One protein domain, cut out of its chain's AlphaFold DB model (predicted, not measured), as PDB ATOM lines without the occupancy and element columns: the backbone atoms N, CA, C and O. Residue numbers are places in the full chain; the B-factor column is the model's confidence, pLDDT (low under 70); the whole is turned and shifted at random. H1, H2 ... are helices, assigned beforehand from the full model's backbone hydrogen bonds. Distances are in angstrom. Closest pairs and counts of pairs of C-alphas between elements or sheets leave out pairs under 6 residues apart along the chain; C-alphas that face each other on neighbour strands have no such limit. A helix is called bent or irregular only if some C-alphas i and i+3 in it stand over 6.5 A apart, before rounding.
ATOM      1  N   GLU A  62     195.252 177.034 109.187       47.12
ATOM      2  CA  GLU A  62     195.180 177.255 107.739       47.12
ATOM      3  C   GLU A  62     196.135 176.335 106.978       47.12
ATOM      4  O   GLU A  62     195.746 175.711 105.993       47.12
ATOM      5  N   ASN A  63     197.371 176.176 107.456       57.66
ATOM      6  CA  ASN A  63     198.341 175.267 106.851       57.66
ATOM      7  C   ASN A  63     197.916 173.800 106.983       57.66
ATOM      8  O   ASN A  63     198.054 173.044 106.020       57.66
ATOM      9  N   PHE A  64     197.357 173.399 108.127       47.66
ATOM     10  CA  PHE A  64     196.809 172.056 108.320       47.66
ATOM     11  C   PHE A  64     195.606 171.798 107.405       47.66
ATOM     12  O   PHE A  64     195.562 170.763 106.747       47.66
ATOM     13  N   VAL A  65     194.670 172.747 107.292       46.81
ATOM     14  CA  VAL A  65     193.500 172.662 106.402       46.81
ATOM     15  C   VAL A  65     193.935 172.637 104.936       46.81
ATOM     16  O   VAL A  65     193.459 171.801 104.174       46.81
ATOM     17  N   ASN A  66     194.898 173.468 104.533       49.09
ATOM     18  CA  ASN A  66     195.426 173.489 103.168       49.09
ATOM     19  C   ASN A  66     196.197 172.209 102.814       49.09
ATOM     20  O   ASN A  66     196.059 171.691 101.702       49.09
ATOM     21  N   GLN A  67     196.984 171.665 103.747       48.38
ATOM     22  CA  GLN A  67     197.656 170.378 103.561       48.38
ATOM     23  C   GLN A  67     196.657 169.221 103.541       48.38
ATOM     24  O   GLN A  67     196.758 168.371 102.660       48.38
ATOM     25  N   ALA A  68     195.660 169.214 104.429       37.97
ATOM     26  CA  ALA A  68     194.582 168.231 104.431       37.97
ATOM     27  C   ALA A  68     193.777 168.291 103.126       37.97
ATOM     28  O   ALA A  68     193.540 167.251 102.519       37.97
ATOM     29  N   ASN A  69     193.442 169.480 102.622       40.41
ATOM     30  CA  ASN A  69     192.732 169.660 101.354       40.41
ATOM     31  C   ASN A  69     193.565 169.191 100.148       40.41
ATOM     32  O   ASN A  69     193.035 168.506  99.273       40.41
ATOM     33  N   LYS A  70     194.879 169.466 100.118       43.31
ATOM     34  CA  LYS A  70     195.787 168.938  99.078       43.31
ATOM     35  C   LYS A  70     195.943 167.418  99.152       43.31
ATOM     36  O   LYS A  70     195.926 166.757  98.112       43.31
ATOM     37  N   LEU A  71     196.066 166.850 100.353       40.91
ATOM     38  CA  LEU A  71     196.174 165.403 100.555       40.91
ATOM     39  C   LEU A  71     194.868 164.699 100.161       40.91
ATOM     40  O   LEU A  71     194.901 163.708  99.441       40.91
ATOM     41  N   THR A  72     193.722 165.261 100.555       38.81
ATOM     42  CA  THR A  72     192.384 164.751 100.221       38.81
ATOM     43  C   THR A  72     192.129 164.845  98.719       38.81
ATOM     44  O   THR A  72     191.706 163.866  98.120       38.81
ATOM     45  N   GLY A  73     192.477 165.965  98.074       35.97
ATOM     46  CA  GLY A  73     192.379 166.110  96.618       35.97
ATOM     47  C   GLY A  73     193.269 165.124  95.851       35.97
ATOM     48  O   GLY A  73     192.839 164.559  94.847       35.97
ATOM     49  N   THR A  74     194.483 164.856  96.344       44.50
ATOM     50  CA  THR A  74     195.416 163.903  95.714       44.50
ATOM     51  C   THR A  74     194.968 162.452  95.912       44.50
ATOM     52  O   THR A  74     194.989 161.676  94.959       44.50
ATOM     53  N   LEU A  75     194.507 162.089  97.114       44.16
ATOM     54  CA  LEU A  75     193.988 160.752  97.421       44.16
ATOM     55  C   LEU A  75     192.680 160.468  96.675       44.16
ATOM     56  O   LEU A  75     192.547 159.404  96.083       44.16
ATOM     57  N   VAL A  76     191.753 161.430  96.617       44.31
ATOM     58  CA  VAL A  76     190.509 161.307  95.836       44.31
ATOM     59  C   VAL A  76     190.814 161.150  94.348       44.31
ATOM     60  O   VAL A  76     190.188 160.321  93.694       44.31
ATOM     61  N   LYS A  77     191.798 161.887  93.816       45.69
ATOM     62  CA  LYS A  77     192.228 161.748  92.419       45.69
ATOM     63  C   LYS A  77     192.843 160.370  92.143       45.69
ATOM     64  O   LYS A  77     192.454 159.730  91.175       45.69
ATOM     65  N   GLN A  78     193.732 159.879  93.008       56.06
ATOM     66  CA  GLN A  78     194.332 158.545  92.867       56.06
ATOM     67  C   GLN A  78     193.297 157.415  92.991       56.06
ATOM     68  O   GLN A  78     193.328 156.456  92.221       56.06
ATOM     69  N   GLU A  79     192.356 157.529  93.933       49.53
ATOM     70  CA  GLU A  79     191.258 156.573  94.108       49.53
ATOM     71  C   GLU A  79     190.306 156.607  92.900       49.53
ATOM     72  O   GLU A  79     189.908 155.560  92.395       49.53
ATOM     73  N   SER A  80     189.998 157.804  92.387       48.53
ATOM     74  CA  SER A  80     189.204 158.023  91.173       48.53
ATOM     75  C   SER A  80     189.859 157.395  89.944       48.53
ATOM     76  O   SER A  80     189.194 156.654  89.227       48.53
ATOM     77  N   GLU A  81     191.146 157.647  89.707       60.09
ATOM     78  CA  GLU A  81     191.893 157.077  88.579       60.09
ATOM     79  C   GLU A  81     191.941 155.545  88.665       60.09
ATOM     80  O   GLU A  81     191.741 154.850  87.667       60.09
ATOM     81  N   LYS A  82     192.119 154.999  89.875       64.81
ATOM     82  CA  LYS A  82     192.078 153.553  90.120       64.81
ATOM     83  C   LYS A  82     190.689 152.960  89.867       64.81
ATOM     84  O   LYS A  82     190.593 151.908  89.240       64.81
ATOM     85  N   GLN A  83     189.623 153.630  90.305       53.03
ATOM     86  CA  GLN A  83     188.241 153.203  90.065       53.03
ATOM     87  C   GLN A  83     187.861 153.271  88.582       53.03
ATOM     88  O   GLN A  83     187.179 152.369  88.101       53.03
ATOM     89  N   VAL A  84     188.327 154.290  87.851       54.62
ATOM     90  CA  VAL A  84     188.143 154.399  86.395       54.62
ATOM     91  C   VAL A  84     188.859 153.252  85.685       54.62
ATOM     92  O   VAL A  84     188.225 152.535  84.916       54.62
ATOM     93  N   ALA A  85     190.126 152.993  86.016       64.69
ATOM     94  CA  ALA A  85     190.881 151.891  85.420       64.69
ATOM     95  C   ALA A  85     190.276 150.509  85.745       64.69
ATOM     96  O   ALA A  85     190.259 149.614  84.898       64.69
ATOM     97  N   ASP A  86     189.767 150.306  86.965       55.53
ATOM     98  CA  ASP A  86     189.079 149.067  87.343       55.53
ATOM     99  C   ASP A  86     187.710 148.931  86.647       55.53
ATOM    100  O   ASP A  86     187.320 147.815  86.293       55.53
ATOM    101  N   ALA A  87     187.004 150.042  86.406       51.62
ATOM    102  CA  ALA A  87     185.759 150.064  85.642       51.62
ATOM    103  C   ALA A  87     185.995 149.758  84.155       51.62
ATOM    104  O   ALA A  87     185.286 148.917  83.607       51.62
ATOM    105  N   GLU A  88     187.008 150.356  83.521       62.22
ATOM    106  CA  GLU A  88     187.399 150.077  82.129       62.22
ATOM    107  C   GLU A  88     187.741 148.596  81.928       62.22
ATOM    108  O   GLU A  88     187.143 147.928  81.084       62.22
ATOM    109  N   ARG A  89     188.588 148.021  82.795       65.62
ATOM    110  CA  ARG A  89     188.903 146.580  82.752       65.62
ATOM    111  C   ARG A  89     187.675 145.697  82.957       65.62
ATOM    112  O   ARG A  89     187.653 144.556  82.491       65.62
ATOM    113  N   LEU A  90     186.680 146.164  83.714       64.38
ATOM    114  CA  LEU A  90     185.433 145.430  83.870       64.38
ATOM    115  C   LEU A  90     184.556 145.552  82.623       64.38
ATOM    116  O   LEU A  90     183.973 144.547  82.234       64.38
ATOM    117  N   PHE A  91     184.488 146.721  81.984       58.75
ATOM    118  CA  PHE A  91     183.796 146.889  80.706       58.75
ATOM    119  C   PHE A  91     184.376 145.967  79.634       58.75
ATOM    120  O   PHE A  91     183.602 145.277  78.972       58.75
ATOM    121  N   ASP A  92     185.701 145.840  79.557       66.62
ATOM    122  CA  ASP A  92     186.360 144.891  78.653       66.62
ATOM    123  C   ASP A  92     185.967 143.440  78.967       66.62
ATOM    124  O   ASP A  92     185.609 142.671  78.074       66.62
ATOM    125  N   LYS A  93     185.941 143.058  80.253       65.00
ATOM    126  CA  LYS A  93     185.477 141.724  80.679       65.00
ATOM    127  C   LYS A  93     183.990 141.493  80.409       65.00
ATOM    128  O   LYS A  93     183.608 140.365  80.118       65.00
ATOM    129  N   VAL A  94     183.147 142.522  80.513       62.12
ATOM    130  CA  VAL A  94     181.709 142.450  80.207       62.12
ATOM    131  C   VAL A  94     181.489 142.314  78.703       62.12
ATOM    132  O   VAL A  94     180.659 141.502  78.294       62.12
ATOM    133  N   ALA A  95     182.241 143.051  77.886       62.62
ATOM    134  CA  ALA A  95     182.212 142.928  76.433       62.62
ATOM    135  C   ALA A  95     182.661 141.524  75.997       62.62
ATOM    136  O   ALA A  95     181.951 140.864  75.240       62.62
ATOM    137  N   GLN A  96     183.768 141.022  76.558       66.44
ATOM    138  CA  GLN A  96     184.241 139.662  76.300       66.44
ATOM    139  C   GLN A  96     183.224 138.608  76.759       66.44
ATOM    140  O   GLN A  96     182.908 137.690  76.014       66.44
ATOM    141  N   TYR A  97     182.636 138.776  77.947       69.56
ATOM    142  CA  TYR A  97     181.549 137.924  78.434       69.56
ATOM    143  C   TYR A  97     180.367 137.868  77.456       69.56
ATOM    144  O   TYR A  97     179.833 136.785  77.205       69.56
ATOM    145  N   GLN A  98     179.931 139.017  76.929       67.81
ATOM    146  CA  GLN A  98     178.804 139.089  76.000       67.81
ATOM    147  C   GLN A  98     179.120 138.396  74.673       67.81
ATOM    148  O   GLN A  98     178.275 137.648  74.182       67.81
ATOM    149  N   LEU A  99     180.327 138.603  74.137       67.81
ATOM    150  CA  LEU A  99     180.805 137.948  72.917       67.81
ATOM    151  C   LEU A  99     180.896 136.427  73.096       67.81
ATOM    152  O   LEU A  99     180.252 135.686  72.353       67.81
ATOM    153  N   ASP A 100     181.587 135.968  74.139       68.88
ATOM    154  CA  ASP A 100     181.798 134.541  74.395       68.88
ATOM    155  C   ASP A 100     180.476 133.827  74.718       68.88
ATOM    156  O   ASP A 100     180.245 132.694  74.301       68.88
ATOM    157  N   SER A 101     179.555 134.485  75.432       68.62
ATOM    158  CA  SER A 101     178.239 133.902  75.736       68.62
ATOM    159  C   SER A 101     177.338 133.810  74.506       68.62
ATOM    160  O   SER A 101     176.537 132.875  74.413       68.62
ATOM    161  N   LEU A 102     177.463 134.751  73.566       69.56
ATOM    162  CA  LEU A 102     176.805 134.677  72.262       69.56
ATOM    163  C   LEU A 102     177.347 133.499  71.455       69.56
ATOM    164  O   LEU A 102     176.552 132.683  70.989       69.56
ATOM    165  N   GLU A 103     178.670 133.364  71.362       71.88
ATOM    166  CA  GLU A 103     179.325 132.275  70.630       71.88
ATOM    167  C   GLU A 103     178.956 130.900  71.210       71.88
ATOM    168  O   GLU A 103     178.473 130.025  70.490       71.88
ATOM    169  N   ILE A 104     179.055 130.733  72.533       72.31
ATOM    170  CA  ILE A 104     178.642 129.508  73.240       72.31
ATOM    171  C   ILE A 104     177.147 129.225  73.017       72.31
ATOM    172  O   ILE A 104     176.747 128.075  72.805       72.31
ATOM    173  N   GLY A 105     176.306 130.265  73.028       71.75
ATOM    174  CA  GLY A 105     174.876 130.158  72.743       71.75
ATOM    175  C   GLY A 105     174.580 129.713  71.307       71.75
ATOM    176  O   GLY A 105     173.681 128.891  71.088       71.75
ATOM    177  N   GLU A 106     175.340 130.203  70.327       77.38
ATOM    178  CA  GLU A 106     175.232 129.778  68.931       77.38
ATOM    179  C   GLU A 106     175.695 128.336  68.735       77.38
ATOM    180  O   GLU A 106     174.979 127.559  68.097       77.38
ATOM    181  N   VAL A 107     176.822 127.944  69.336       77.62
ATOM    182  CA  VAL A 107     177.323 126.562  69.302       77.62
ATOM    183  C   VAL A 107     176.290 125.609  69.906       77.62
ATOM    184  O   VAL A 107     175.904 124.630  69.264       77.62
ATOM    185  N   ALA A 108     175.737 125.933  71.078       75.12
ATOM    186  CA  ALA A 108     174.681 125.135  71.702       75.12
ATOM    187  C   ALA A 108     173.418 125.051  70.823       75.12
ATOM    188  O   ALA A 108     172.803 123.990  70.695       75.12
ATOM    189  N   LYS A 109     173.030 126.148  70.160       75.94
ATOM    190  CA  LYS A 109     171.895 126.169  69.224       75.94
ATOM    191  C   LYS A 109     172.149 125.299  67.990       75.94
ATOM    192  O   LYS A 109     171.229 124.619  67.532       75.94
ATOM    193  N   GLN A 110     173.367 125.309  67.448       84.50
ATOM    194  CA  GLN A 110     173.757 124.455  66.326       84.50
ATOM    195  C   GLN A 110     173.767 122.973  66.724       84.50
ATOM    196  O   GLN A 110     173.241 122.150  65.976       84.50
ATOM    197  N   LEU A 111     174.277 122.640  67.913       83.06
ATOM    198  CA  LEU A 111     174.268 121.276  68.456       83.06
ATOM    199  C   LEU A 111     172.838 120.762  68.682       83.06
ATOM    200  O   LEU A 111     172.502 119.662  68.247       83.06
ATOM    201  N   ARG A 112     171.938 121.597  69.224       83.00
ATOM    202  CA  ARG A 112     170.504 121.263  69.352       83.00
ATOM    203  C   ARG A 112     169.837 121.017  68.000       83.00
ATOM    204  O   ARG A 112     169.078 120.065  67.857       83.00
ATOM    205  N   LYS A 113     170.149 121.825  66.979       89.81
ATOM    206  CA  LYS A 113     169.652 121.606  65.605       89.81
ATOM    207  C   LYS A 113     170.144 120.292  64.990       89.81
ATOM    208  O   LYS A 113     169.448 119.738  64.146       89.81
ATOM    209  N   LYS A 114     171.314 119.804  65.407       90.75
ATOM    210  CA  LYS A 114     171.877 118.510  64.992       90.75
ATOM    211  C   LYS A 114     171.351 117.324  65.818       90.75
ATOM    212  O   LYS A 114     171.711 116.191  65.527       90.75
ATOM    213  N   GLY A 115     170.494 117.562  66.816       84.94
ATOM    214  CA  GLY A 115     169.964 116.527  67.713       84.94
ATOM    215  C   GLY A 115     170.886 116.169  68.887       84.94
ATOM    216  O   GLY A 115     170.564 115.275  69.667       84.94
ATOM    217  N   GLU A 116     172.002 116.878  69.063       89.56
ATOM    218  CA  GLU A 116     173.017 116.617  70.092       89.56
ATOM    219  C   GLU A 116     172.752 117.430  71.374       89.56
ATOM    220  O   GLU A 116     173.553 118.262  71.803       89.56
ATOM    221  N   ASN A 117     171.594 117.212  72.004       77.19
ATOM    222  CA  ASN A 117     171.148 118.027  73.146       77.19
ATOM    223  C   ASN A 117     172.076 117.938  74.373       77.19
ATOM    224  O   ASN A 117     172.305 118.947  75.034       77.19
ATOM    225  N   ASN A 118     172.656 116.764  74.646       79.00
ATOM    226  CA  ASN A 118     173.558 116.575  75.790       79.00
ATOM    227  C   ASN A 118     174.857 117.384  75.639       79.00
ATOM    228  O   ASN A 118     175.294 118.016  76.596       79.00
ATOM    229  N   LEU A 119     175.426 117.421  74.429       78.88
ATOM    230  CA  LEU A 119     176.612 118.221  74.106       78.88
ATOM    231  C   LEU A 119     176.301 119.719  74.125       78.88
ATOM    232  O   LEU A 119     177.103 120.507  74.616       78.88
ATOM    233  N   ALA A 120     175.120 120.123  73.650       76.75
ATOM    234  CA  ALA A 120     174.681 121.511  73.754       76.75
ATOM    235  C   ALA A 120     174.596 121.983  75.214       76.75
ATOM    236  O   ALA A 120     175.016 123.094  75.536       76.75
ATOM    237  N   ASP A 121     174.073 121.137  76.101       70.06
ATOM    238  CA  ASP A 121     173.964 121.456  77.521       70.06
ATOM    239  C   ASP A 121     175.323 121.406  78.234       70.06
ATOM    240  O   ASP A 121     175.562 122.209  79.136       70.06
ATOM    241  N   GLU A 122     176.233 120.522  77.821       79.50
ATOM    242  CA  GLU A 122     177.619 120.498  78.300       79.50
ATOM    243  C   GLU A 122     178.377 121.771  77.896       79.50
ATOM    244  O   GLU A 122     179.010 122.401  78.744       79.50
ATOM    245  N   VAL A 123     178.211 122.234  76.652       79.31
ATOM    246  CA  VAL A 123     178.775 123.501  76.154       79.31
ATOM    247  C   VAL A 123     178.265 124.694  76.968       79.31
ATOM    248  O   VAL A 123     179.066 125.512  77.418       79.31
ATOM    249  N   VAL A 124     176.961 124.760  77.264       68.88
ATOM    250  CA  VAL A 124     176.397 125.825  78.117       68.88
ATOM    251  C   VAL A 124     176.942 125.754  79.548       68.88
ATOM    252  O   VAL A 124     177.273 126.791  80.124       68.88
ATOM    253  N   ARG A 125     177.072 124.551  80.128       73.25
ATOM    254  CA  ARG A 125     177.620 124.360  81.486       73.25
ATOM    255  C   ARG A 125     179.113 124.661  81.576       73.25
ATOM    256  O   ARG A 125     179.577 125.056  82.641       73.25
ATOM    257  N   SER A 126     179.849 124.490  80.482       72.56
ATOM    258  CA  SER A 126     181.281 124.787  80.407       72.56
ATOM    259  C   SER A 126     181.593 126.285  80.301       72.56
ATOM    260  O   SER A 126     182.763 126.654  80.368       72.56
ATOM    261  N   ASN A 127     180.574 127.151  80.174       74.12
ATOM    262  CA  ASN A 127     180.765 128.593  80.041       74.12
ATOM    263  C   ASN A 127     181.472 129.179  81.287       74.12
ATOM    264  O   ASN A 127     180.852 129.285  82.355       74.12
ATOM    265  N   PRO A 128     182.740 129.627  81.163       67.19
ATOM    266  CA  PRO A 128     183.507 130.142  82.296       67.19
ATOM    267  C   PRO A 128     182.937 131.461  82.843       67.19
ATOM    268  O   PRO A 128     183.219 131.843  83.982       67.19
ATOM    269  N   TRP A 129     182.089 132.144  82.068       75.88
ATOM    270  CA  TRP A 129     181.512 133.435  82.417       75.88
ATOM    271  C   TRP A 129     180.201 133.365  83.190       75.88
ATOM    272  O   TRP A 129     179.744 134.393  83.690       75.88
ATOM    273  N   PHE A 130     179.603 132.183  83.364       67.94
ATOM    274  CA  PHE A 130     178.336 132.055  84.091       67.94
ATOM    275  C   PHE A 130     178.430 132.638  85.512       67.94
ATOM    276  O   PHE A 130     177.567 133.398  85.957       67.94
ATOM    277  N   ARG A 131     179.548 132.370  86.200       69.56
ATOM    278  CA  ARG A 131     179.835 132.938  87.524       69.56
ATOM    279  C   ARG A 131     180.057 134.453  87.476       69.56
ATOM    280  O   ARG A 131     179.647 135.145  88.403       69.56
ATOM    281  N   PHE A 132     180.695 134.965  86.424       74.25
ATOM    282  CA  PHE A 132     180.937 136.398  86.245       74.25
ATOM    283  C   PHE A 132     179.626 137.164  86.018       74.25
ATOM    284  O   PHE A 132     179.375 138.140  86.723       74.25
ATOM    285  N   GLY A 133     178.756 136.680  85.124       69.81
ATOM    286  CA  GLY A 133     177.433 137.265  84.878       69.81
ATOM    287  C   GLY A 133     176.530 137.223  86.116       69.81
ATOM    288  O   GLY A 133     175.876 138.216  86.439       69.81
ATOM    289  N   TRP A 134     176.562 136.119  86.874       76.75
ATOM    290  CA  TRP A 134     175.865 136.018  88.159       76.75
ATOM    291  C   TRP A 134     176.381 137.039  89.186       76.75
ATOM    292  O   TRP A 134     175.580 137.761  89.777       76.75
ATOM    293  N   LEU A 135     177.704 137.167  89.351       76.06
ATOM    294  CA  LEU A 135     178.313 138.154  90.257       76.06
ATOM    295  C   LEU A 135     178.023 139.599  89.829       76.06
ATOM    296  O   LEU A 135     177.816 140.453  90.688       76.06
ATOM    297  N   GLN A 136     177.975 139.882  88.524       76.81
ATOM    298  CA  GLN A 136     177.629 141.206  88.002       76.81
ATOM    299  C   GLN A 136     176.177 141.577  88.340       76.81
ATOM    300  O   GLN A 136     175.917 142.669  88.851       76.81
ATOM    301  N   GLN A 137     175.230 140.661  88.104       77.69
ATOM    302  CA  GLN A 137     173.825 140.864  88.472       77.69
ATOM    303  C   GLN A 137     173.658 140.999  89.987       77.69
ATOM    304  O   GLN A 137     172.968 141.909  90.450       77.69
ATOM    305  N   GLN A 138     174.334 140.144  90.759       82.56
ATOM    306  CA  GLN A 138     174.328 140.197  92.216       82.56
ATOM    307  C   GLN A 138     174.894 141.526  92.735       82.56
ATOM    308  O   GLN A 138     174.347 142.081  93.682       82.56
ATOM    309  N   ALA A 139     175.935 142.075  92.098       77.56
ATOM    310  CA  ALA A 139     176.516 143.362  92.469       77.56
ATOM    311  C   ALA A 139     175.594 144.548  92.163       77.56
ATOM    312  O   ALA A 139     175.393 145.405  93.020       77.56
ATOM    313  N   SER A 140     174.962 144.575  90.988       76.44
ATOM    314  CA  SER A 140     173.966 145.608  90.671       76.44
ATOM    315  C   SER A 140     172.770 145.556  91.634       76.44
ATOM    316  O   SER A 140     172.353 146.582  92.180       76.44
ATOM    317  N   PHE A 141     172.276 144.348  91.933       84.50
ATOM    318  CA  PHE A 141     171.222 144.142  92.925       84.50
ATOM    319  C   PHE A 141     171.652 144.590  94.327       84.50
ATOM    320  O   PHE A 141     170.891 145.282  94.998       84.50
ATOM    321  N   ALA A 142     172.879 144.271  94.748       87.62
ATOM    322  CA  ALA A 142     173.411 144.671  96.048       87.62
ATOM    323  C   ALA A 142     173.454 146.196  96.220       87.62
ATOM    324  O   ALA A 142     173.101 146.692  97.289       87.62
ATOM    325  N   GLY A 143     173.827 146.949  95.177       84.00
ATOM    326  CA  GLY A 143     173.773 148.416  95.201       84.00
ATOM    327  C   GLY A 143     172.349 148.947  95.384       84.00
ATOM    328  O   GLY A 143     172.110 149.802  96.237       84.00
ATOM    329  N   GLN A 144     171.385 148.401  94.637       84.31
ATOM    330  CA  GLN A 144     169.977 148.808  94.728       84.31
ATOM    331  C   GLN A 144     169.340 148.446  96.075       84.31
ATOM    332  O   GLN A 144     168.665 149.279  96.679       84.31
ATOM    333  N   ASP A 145     169.564 147.225  96.560       91.88
ATOM    334  CA  ASP A 145     169.044 146.759  97.846       91.88
ATOM    335  C   ASP A 145     169.671 147.540  99.008       91.88
ATOM    336  O   ASP A 145     168.954 147.981  99.903       91.88
ATOM    337  N   THR A 146     170.974 147.839  98.952       89.88
ATOM    338  CA  THR A 146     171.634 148.690  99.958       89.88
ATOM    339  C   THR A 146     171.026 150.096  99.995       89.88
ATOM    340  O   THR A 146     170.743 150.596 101.086       89.88
ATOM    341  N   ILE A 147     170.747 150.724  98.844       88.00
ATOM    342  CA  ILE A 147     170.024 152.011  98.801       88.00
ATOM    343  C   ILE A 147     168.630 151.879  99.406       88.00
ATOM    344  O   ILE A 147     168.254 152.691 100.247       88.00
ATOM    345  N   TYR A 148     167.873 150.856  99.010       87.25
ATOM    346  CA  TYR A 148     166.514 150.645  99.504       87.25
ATOM    347  C   TYR A 148     166.481 150.473 101.029       87.25
ATOM    348  O   TYR A 148     165.628 151.027 101.716       87.25
ATOM    349  N   ARG A 149     167.459 149.760 101.584       93.44
ATOM    350  CA  ARG A 149     167.565 149.514 103.026       93.44
ATOM    351  C   ARG A 149     168.076 150.719 103.787       93.44
ATOM    352  O   ARG A 149     167.627 150.975 104.900       93.44
ATOM    353  N   THR A 150     168.957 151.492 103.166       88.56
ATOM    354  CA  THR A 150     169.369 152.791 103.697       88.56
ATOM    355  C   THR A 150     168.190 153.763 103.705       88.56
ATOM    356  O   THR A 150     168.016 154.484 104.679       88.56
ATOM    357  N   TYR A 151     167.321 153.731 102.693       87.31
ATOM    358  CA  TYR A 151     166.066 154.486 102.678       87.31
ATOM    359  C   TYR A 151     165.108 154.045 103.797       87.31
ATOM    360  O   TYR A 151     164.607 154.898 104.527       87.31
ATOM    361  N   ASP A 152     164.903 152.735 103.993       86.06
ATOM    362  CA  ASP A 152     164.106 152.207 105.114       86.06
ATOM    363  C   ASP A 152     164.658 152.695 106.469       86.06
ATOM    364  O   ASP A 152     163.899 153.128 107.337       86.06
ATOM    365  N   PHE A 153     165.986 152.663 106.639       92.31
ATOM    366  CA  PHE A 153     166.667 153.180 107.825       92.31
ATOM    367  C   PHE A 153     166.448 154.684 108.004       92.31
ATOM    368  O   PHE A 153     166.080 155.107 109.100       92.31
ATOM    369  N   VAL A 154     166.639 155.478 106.949       88.56
ATOM    370  CA  VAL A 154     166.427 156.930 106.979       88.56
ATOM    371  C   VAL A 154     164.989 157.249 107.365       88.56
ATOM    372  O   VAL A 154     164.779 158.044 108.269       88.56
ATOM    373  N   ASN A 155     164.002 156.578 106.773       82.19
ATOM    374  CA  ASN A 155     162.597 156.779 107.115       82.19
ATOM    375  C   ASN A 155     162.289 156.418 108.571       82.19
ATOM    376  O   ASN A 155     161.615 157.176 109.265       82.19
ATOM    377  N   ALA A 156     162.796 155.278 109.050       81.00
ATOM    378  CA  ALA A 156     162.592 154.845 110.429       81.00
ATOM    379  C   ALA A 156     163.258 155.784 111.452       81.00
ATOM    380  O   ALA A 156     162.809 155.862 112.593       81.00
ATOM    381  N   ASN A 157     164.309 156.498 111.042       88.69
ATOM    382  CA  ASN A 157     165.085 157.404 111.886       88.69
ATOM    383  C   ASN A 157     164.933 158.871 111.462       88.69
ATOM    384  O   ASN A 157     165.733 159.705 111.871       88.69
ATOM    385  N   MET A 158     163.921 159.213 110.657       86.81
ATOM    386  CA  MET A 158     163.830 160.550 110.062       86.81
ATOM    387  C   MET A 158     163.770 161.627 111.144       86.81
ATOM    388  O   MET A 158     164.494 162.609 111.071       86.81
ATOM    389  N   GLY A 159     162.981 161.391 112.195       76.81
ATOM    390  CA  GLY A 159     162.850 162.325 113.308       76.81
ATOM    391  C   GLY A 159     164.130 162.537 114.117       76.81
ATOM    392  O   GLY A 159     164.266 163.591 114.716       76.81
ATOM    393  N   THR A 160     165.065 161.580 114.158       85.31
ATOM    394  CA  THR A 160     166.361 161.765 114.840       85.31
ATOM    395  C   THR A 160     167.413 162.332 113.897       85.31
ATOM    396  O   THR A 160     168.195 163.187 114.300       85.31
ATOM    397  N   LEU A 161     167.424 161.900 112.634       81.31
ATOM    398  CA  LEU A 161     168.343 162.398 111.611       81.31
ATOM    399  C   LEU A 161     168.078 163.871 111.275       81.31
ATOM    400  O   LEU A 161     169.031 164.626 111.124       81.31
ATOM    401  N   SER A 162     166.812 164.296 111.228       84.31
ATOM    402  CA  SER A 162     166.429 165.692 110.987       84.31
ATOM    403  C   SER A 162     166.705 166.625 112.167       84.31
ATOM    404  O   SER A 162     166.562 167.831 112.021       84.31
ATOM    405  N   GLN A 163     167.108 166.110 113.330       82.94
ATOM    406  CA  GLN A 163     167.485 166.923 114.495       82.94
ATOM    407  C   GLN A 163     168.991 167.190 114.577       82.94
ATOM    408  O   GLN A 163     169.424 168.001 115.387       82.94
ATOM    409  N   ILE A 164     169.799 166.510 113.760       80.88
ATOM    410  CA  ILE A 164     171.250 166.699 113.731       80.88
ATOM    411  C   ILE A 164     171.553 167.970 112.932       80.88
ATOM    412  O   ILE A 164     171.225 168.044 111.751       80.88
ATOM    413  N   GLU A 165     172.180 168.956 113.573       74.44
ATOM    414  CA  GLU A 165     172.526 170.243 112.949       74.44
ATOM    415  C   GLU A 165     173.671 170.125 111.937       74.44
ATOM    416  O   GLU A 165     173.659 170.801 110.912       74.44
ATOM    417  N   ASP A 166     174.651 169.253 112.195       78.12
ATOM    418  CA  ASP A 166     175.796 169.065 111.307       78.12
ATOM    419  C   ASP A 166     175.450 168.108 110.141       78.12
ATOM    420  O   ASP A 166     175.304 166.892 110.343       78.12
ATOM    421  N   PRO A 167     175.367 168.602 108.889       71.50
ATOM    422  CA  PRO A 167     175.052 167.766 107.734       71.50
ATOM    423  C   PRO A 167     176.129 166.707 107.455       71.50
ATOM    424  O   PRO A 167     175.835 165.688 106.816       71.50
ATOM    425  N   THR A 168     177.363 166.913 107.923       74.12
ATOM    426  CA  THR A 168     178.442 165.930 107.779       74.12
ATOM    427  C   THR A 168     178.234 164.736 108.707       74.12
ATOM    428  O   THR A 168     178.464 163.596 108.295       74.12
ATOM    429  N   GLU A 169     177.689 164.950 109.908       81.31
ATOM    430  CA  GLU A 169     177.351 163.865 110.829       81.31
ATOM    431  C   GLU A 169     176.177 163.024 110.299       81.31
ATOM    432  O   GLU A 169     176.220 161.790 110.371       81.31
ATOM    433  N   VAL A 170     175.160 163.663 109.705       76.75
ATOM    434  CA  VAL A 170     174.058 162.964 109.015       76.75
ATOM    435  C   VAL A 170     174.607 162.100 107.882       76.75
ATOM    436  O   VAL A 170     174.320 160.901 107.820       76.75
ATOM    437  N   SER A 171     175.436 162.690 107.016       79.81
ATOM    438  CA  SER A 171     176.063 161.979 105.900       79.81
ATOM    439  C   SER A 171     176.879 160.781 106.387       79.81
ATOM    440  O   SER A 171     176.709 159.671 105.879       79.81
ATOM    441  N   ARG A 172     177.681 160.965 107.442       85.94
ATOM    442  CA  ARG A 172     178.463 159.895 108.066       85.94
ATOM    443  C   ARG A 172     177.576 158.753 108.563       85.94
ATOM    444  O   ARG A 172     177.853 157.605 108.232       85.94
ATOM    445  N   LYS A 173     176.499 159.033 109.306       87.44
ATOM    446  CA  LYS A 173     175.591 157.990 109.833       87.44
ATOM    447  C   LYS A 173     174.902 157.199 108.718       87.44
ATOM    448  O   LYS A 173     174.809 155.974 108.803       87.44
ATOM    449  N   VAL A 174     174.449 157.889 107.673       87.75
ATOM    450  CA  VAL A 174     173.815 157.265 106.501       87.75
ATOM    451  C   VAL A 174     174.821 156.389 105.743       87.75
ATOM    452  O   VAL A 174     174.522 155.232 105.442       87.75
ATOM    453  N   ASN A 175     176.036 156.893 105.513       88.12
ATOM    454  CA  ASN A 175     177.105 156.150 104.844       88.12
ATOM    455  C   ASN A 175     177.579 154.941 105.663       88.12
ATOM    456  O   ASN A 175     177.778 153.862 105.104       88.12
ATOM    457  N   GLU A 176     177.722 155.077 106.983       91.31
ATOM    458  CA  GLU A 176     178.086 153.969 107.872       91.31
ATOM    459  C   GLU A 176     177.033 152.859 107.858       91.31
ATOM    460  O   GLU A 176     177.392 151.681 107.834       91.31
ATOM    461  N   TYR A 177     175.743 153.213 107.855       94.25
ATOM    462  CA  TYR A 177     174.671 152.226 107.744       94.25
ATOM    463  C   TYR A 177     174.728 151.499 106.398       94.25
ATOM    464  O   TYR A 177     174.737 150.267 106.375       94.25
ATOM    465  N   ALA A 178     174.809 152.249 105.293       90.56
ATOM    466  CA  ALA A 178     174.876 151.687 103.947       90.56
ATOM    467  C   ALA A 178     176.071 150.732 103.797       90.56
ATOM    468  O   ALA A 178     175.917 149.608 103.319       90.56
ATOM    469  N   THR A 179     177.243 151.145 104.288       89.94
ATOM    470  CA  THR A 179     178.481 150.353 104.235       89.94
ATOM    471  C   THR A 179     178.356 149.076 105.063       89.94
ATOM    472  O   THR A 179     178.539 147.982 104.531       89.94
ATOM    473  N   LYS A 180     177.930 149.175 106.331       91.81
ATOM    474  CA  LYS A 180     177.735 148.001 107.203       91.81
ATOM    475  C   LYS A 180     176.677 147.042 106.659       91.81
ATOM    476  O   LYS A 180     176.816 145.827 106.800       91.81
ATOM    477  N   TYR A 181     175.607 147.569 106.063       94.38
ATOM    478  CA  TYR A 181     174.577 146.749 105.433       94.38
ATOM    479  C   TYR A 181     175.147 145.981 104.239       94.38
ATOM    480  O   TYR A 181     174.948 144.767 104.146       94.38
ATOM    481  N   TYR A 182     175.878 146.669 103.363       94.38
ATOM    482  CA  TYR A 182     176.506 146.060 102.198       94.38
ATOM    483  C   TYR A 182     177.490 144.951 102.596       94.38
ATOM    484  O   TYR A 182     177.321 143.805 102.175       94.38
ATOM    485  N   GLU A 183     178.455 145.259 103.466       90.94
ATOM    486  CA  GLU A 183     179.503 144.322 103.896       90.94
ATOM    487  C   GLU A 183     178.921 143.064 104.550       90.94
ATOM    488  O   GLU A 183     179.390 141.950 104.312       90.94
ATOM    489  N   LYS A 184     177.859 143.225 105.348       93.62
ATOM    490  CA  LYS A 184     177.204 142.114 106.042       93.62
ATOM    491  C   LYS A 184     176.439 141.186 105.097       93.62
ATOM    492  O   LYS A 184     176.458 139.974 105.299       93.62
ATOM    493  N   ASN A 185     175.706 141.739 104.130       91.94
ATOM    494  CA  ASN A 185     174.767 140.962 103.310       91.94
ATOM    495  C   ASN A 185     175.376 140.492 101.983       91.94
ATOM    496  O   ASN A 185     174.872 139.536 101.394       91.94
ATOM    497  N   TYR A 186     176.467 141.119 101.534       93.56
ATOM    498  CA  TYR A 186     177.092 140.823 100.247       93.56
ATOM    499  C   TYR A 186     178.620 140.611 100.314       93.56
ATOM    500  O   TYR A 186     179.343 141.131  99.461       93.56
ATOM    501  N   PRO A 187     179.146 139.787 101.247       91.19
ATOM    502  CA  PRO A 187     180.594 139.611 101.425       91.19
ATOM    503  C   PRO A 187     181.296 138.927 100.237       91.19
ATOM    504  O   PRO A 187     182.519 138.938 100.147       91.19
ATOM    505  N   GLY A 188     180.539 138.292  99.334       84.25
ATOM    506  CA  GLY A 188     181.070 137.546  98.189       84.25
ATOM    507  C   GLY A 188     181.332 138.375  96.929       84.25
ATOM    508  O   GLY A 188     181.799 137.810  95.939       84.25
ATOM    509  N   ILE A 189     181.014 139.675  96.924       87.50
ATOM    510  CA  ILE A 189     181.219 140.545  95.759       87.50
ATOM    511  C   ILE A 189     182.684 141.009  95.723       87.50
ATOM    512  O   ILE A 189     183.132 141.675  96.654       87.50
ATOM    513  N   PRO A 190     183.442 140.725  94.648       84.62
ATOM    514  CA  PRO A 190     184.812 141.217  94.516       84.62
ATOM    515  C   PRO A 190     184.878 142.748  94.400       84.62
ATOM    516  O   PRO A 190     184.018 143.355  93.761       84.62
ATOM    517  N   ASN A 191     185.959 143.369  94.888       78.88
ATOM    518  CA  ASN A 191     186.151 144.832  94.844       78.88
ATOM    519  C   ASN A 191     186.000 145.452  93.443       78.88
ATOM    520  O   ASN A 191     185.489 146.563  93.317       78.88
ATOM    521  N   GLN A 192     186.394 144.734  92.384       75.44
ATOM    522  CA  GLN A 192     186.199 145.190  90.998       75.44
ATOM    523  C   GLN A 192     184.706 145.330  90.650       75.44
ATOM    524  O   GLN A 192     184.291 146.320  90.056       75.44
ATOM    525  N   MET A 193     183.877 144.369  91.073       79.56
ATOM    526  CA  MET A 193     182.425 144.412  90.866       79.56
ATOM    527  C   MET A 193     181.751 145.460  91.754       79.56
ATOM    528  O   MET A 193     180.805 146.107  91.307       79.56
ATOM    529  N   TYR A 194     182.245 145.648  92.983       83.62
ATOM    530  CA  TYR A 194     181.791 146.720  93.866       83.62
ATOM    531  C   TYR A 194     182.014 148.094  93.230       83.62
ATOM    532  O   TYR A 194     181.061 148.849  93.056       83.62
ATOM    533  N   SER A 195     183.249 148.387  92.820       74.31
ATOM    534  CA  SER A 195     183.640 149.706  92.309       74.31
ATOM    535  C   SER A 195     182.875 150.097  91.043       74.31
ATOM    536  O   SER A 195     182.516 151.256  90.878       74.31
ATOM    537  N   ALA A 196     182.568 149.131  90.176       68.44
ATOM    538  CA  ALA A 196     181.892 149.402  88.912       68.44
ATOM    539  C   ALA A 196     180.357 149.341  88.983       68.44
ATOM    540  O   ALA A 196     179.688 150.076  88.262       68.44
ATOM    541  N   ASN A 197     179.778 148.466  89.815       76.44
ATOM    542  CA  ASN A 197     178.325 148.229  89.809       76.44
ATOM    543  C   ASN A 197     177.624 148.676  91.096       76.44
ATOM    544  O   ASN A 197     176.467 149.078  91.040       76.44
ATOM    545  N   VAL A 198     178.292 148.618  92.251       79.50
ATOM    546  CA  VAL A 198     177.696 148.996  93.545       79.50
ATOM    547  C   VAL A 198     177.955 150.472  93.833       79.50
ATOM    548  O   VAL A 198     177.009 151.234  94.038       79.50
ATOM    549  N   ALA A 199     179.222 150.894  93.814       76.50
ATOM    550  CA  ALA A 199     179.635 152.241  94.195       76.50
ATOM    551  C   ALA A 199     178.943 153.350  93.373       76.50
ATOM    552  O   ALA A 199     178.482 154.310  93.990       76.50
ATOM    553  N   PRO A 200     178.739 153.228  92.043       73.88
ATOM    554  CA  PRO A 200     178.033 154.253  91.268       73.88
ATOM    555  C   PRO A 200     176.538 154.353  91.593       73.88
ATOM    556  O   PRO A 200     175.933 155.416  91.448       73.88
ATOM    557  N   ILE A 201     175.915 153.251  92.024       73.88
ATOM    558  CA  ILE A 201     174.517 153.252  92.475       73.88
ATOM    559  C   ILE A 201     174.427 153.934  93.843       73.88
ATOM    560  O   ILE A 201     173.552 154.776  94.046       73.88
ATOM    561  N   LEU A 202     175.355 153.620  94.754       79.81
ATOM    562  CA  LEU A 202     175.438 154.265  96.065       79.81
ATOM    563  C   LEU A 202     175.717 155.770  95.938       79.81
ATOM    564  O   LEU A 202     175.006 156.571  96.542       79.81
ATOM    565  N   SER A 203     176.677 156.168  95.102       72.69
ATOM    566  CA  SER A 203     177.054 157.575  94.915       72.69
ATOM    567  C   SER A 203     175.945 158.420  94.289       72.69
ATOM    568  O   SER A 203     175.850 159.606  94.584       72.69
ATOM    569  N   LYS A 204     175.063 157.823  93.476       69.62
ATOM    570  CA  LYS A 204     173.869 158.500  92.941       69.62
ATOM    571  C   LYS A 204     172.685 158.480  93.910       69.62
ATOM    572  O   LYS A 204     171.904 159.429  93.940       69.62
ATOM    573  N   GLY A 205     172.509 157.391  94.657       66.69
ATOM    574  CA  GLY A 205     171.348 157.182  95.522       66.69
ATOM    575  C   GLY A 205     171.449 157.890  96.873       66.69
ATOM    576  O   GLY A 205     170.483 158.520  97.295       66.69
ATOM    577  N   LEU A 206     172.607 157.825  97.538       73.00
ATOM    578  CA  LEU A 206     172.792 158.367  98.889       73.00
ATOM    579  C   LEU A 206     172.612 159.897  98.963       73.00
ATOM    580  O   LEU A 206     171.913 160.337  99.875       73.00
ATOM    581  N   PRO A 207     173.113 160.720  98.016       78.44
ATOM    582  CA  PRO A 207     172.864 162.164  98.043       78.44
ATOM    583  C   PRO A 207     171.377 162.530  98.011       78.44
ATOM    584  O   PRO A 207     170.951 163.404  98.759       78.44
ATOM    585  N   ARG A 208     170.563 161.801  97.235       73.94
ATOM    586  CA  ARG A 208     169.104 162.017  97.178       73.94
ATOM    587  C   ARG A 208     168.414 161.698  98.503       73.94
ATOM    588  O   ARG A 208     167.436 162.341  98.865       73.94
ATOM    589  N   LEU A 209     168.917 160.707  99.242       73.50
ATOM    590  CA  LEU A 209     168.424 160.412 100.590       73.50
ATOM    591  C   LEU A 209     168.775 161.537 101.571       73.50
ATOM    592  O   LEU A 209     167.955 161.889 102.416       73.50
ATOM    593  N   LEU A 210     169.970 162.120 101.438       76.25
ATOM    594  CA  LEU A 210     170.415 163.245 102.263       76.25
ATOM    595  C   LEU A 210     169.620 164.526 101.982       76.25
ATOM    596  O   LEU A 210     169.349 165.272 102.919       76.25
ATOM    597  N   GLU A 211     169.204 164.769 100.738       72.44
ATOM    598  CA  GLU A 211     168.301 165.879 100.389       72.44
ATOM    599  C   GLU A 211     166.970 165.785 101.145       72.44
ATOM    600  O   GLU A 211     166.576 166.747 101.800       72.44
ATOM    601  N   GLY A 212     166.342 164.604 101.172       72.44
ATOM    602  CA  GLY A 212     165.103 164.397 101.931       72.44
ATOM    603  C   GLY A 212     165.256 164.658 103.436       72.44
ATOM    604  O   GLY A 212     164.356 165.217 104.059       72.44
ATOM    605  N   ILE A 213     166.414 164.320 104.021       76.88
ATOM    606  CA  ILE A 213     166.709 164.628 105.432       76.88
ATOM    607  C   ILE A 213     166.908 166.134 105.635       76.88
ATOM    608  O   ILE A 213     166.444 166.671 106.638       76.88
ATOM    609  N   ARG A 214     167.568 166.834 104.701       73.69
ATOM    610  CA  ARG A 214     167.764 168.294 104.773       73.69
ATOM    611  C   ARG A 214     166.440 169.050 104.732       73.69
ATOM    612  O   ARG A 214     166.275 170.013 105.478       73.69
ATOM    613  N   ASP A 215     165.499 168.613 103.903       72.19
ATOM    614  CA  ASP A 215     164.176 169.237 103.835       72.19
ATOM    615  C   ASP A 215     163.389 169.042 105.137       72.19
ATOM    616  O   ASP A 215     162.797 169.990 105.657       72.19
TER     617      ASP A 215
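AT A GLANCE: This is residues 62 to 215 of the 925 residues of an uncharacterized protein of Cytophagia bacterium (UniProt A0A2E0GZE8). One long helix, H1, runs the length of the domain; short H2 folds back on its last part as a hairpin, and a bundle of H3, H5 and H6 packs on it through H6. Residues 62 to 81 of H1 stick out. The bundle is up and down, each helix running against the one before it. The 154 printed residues hold six named helices, H1 to H6 in order, and no named strand: all helix. The whole is loose, with a radius of gyration of the C-alphas of 21.7 A, and elongated, spanning 73 by 39 by 23 A.

HOW THE PARTS SIT: H1, residues 62 to 113, touches H2, residues 117 to 125, with residues 104 to 112 alone; the closest C-alphas, of Ala 108 and Ala 120, are 4.2 A apart. This hairpin has a shallow tilt of 7 degrees, opposite ways. H3, residues 130 to 156, is close to H1 but not clearly touching. H4, residues 158 to 161, is near H3. H5, residues 167 to 185, touches H3 at a steep tilt of 42 degrees, opposite ways, with residues 174 to 182 alone, closest at C-alphas 150 and 178, 5.6 A. The hub is H6, residues 191 to 215, with a kink of 45 degrees near residue 199; it is neither bent nor irregular, but only just: C-alphas 196 and 199 are 6.4 A apart. H6 touches H3 at a shallow tilt of 17 degrees, the same way, closest at C-alphas 143 and 198, 4.3 A. H6 touches H1 with residues 192 to 196 alone, closest at C-alphas 87 and 196, 5.1 A. H5 and H6 form a hairpin, closest at C-alphas 171 and 210, 6.8 A. Each O i to N i+4 pair is within hydrogen-bond range in H1, H2, H3 and H5, and 16 of 21 in H6; H4 is too short for one.

IN THESE COORDINATES: H1 begins at C-alpha 62 (195.180, 177.255, 107.739) and measures 74.3 A. H3 measures 38.2 A, H5 27.2 A and H6 34.0 A, ending at C-alpha 215 (164.176, 169.237, 103.835).

THE WHOLE: The C-alphas farthest apart, of Glu 62 and Gly 115, are 77.0 A apart. The printed part has no cut, and its links are tight. Mean pLDDT of the printed part is 73.8; 49 residues, among them 62 to 102, are under 70.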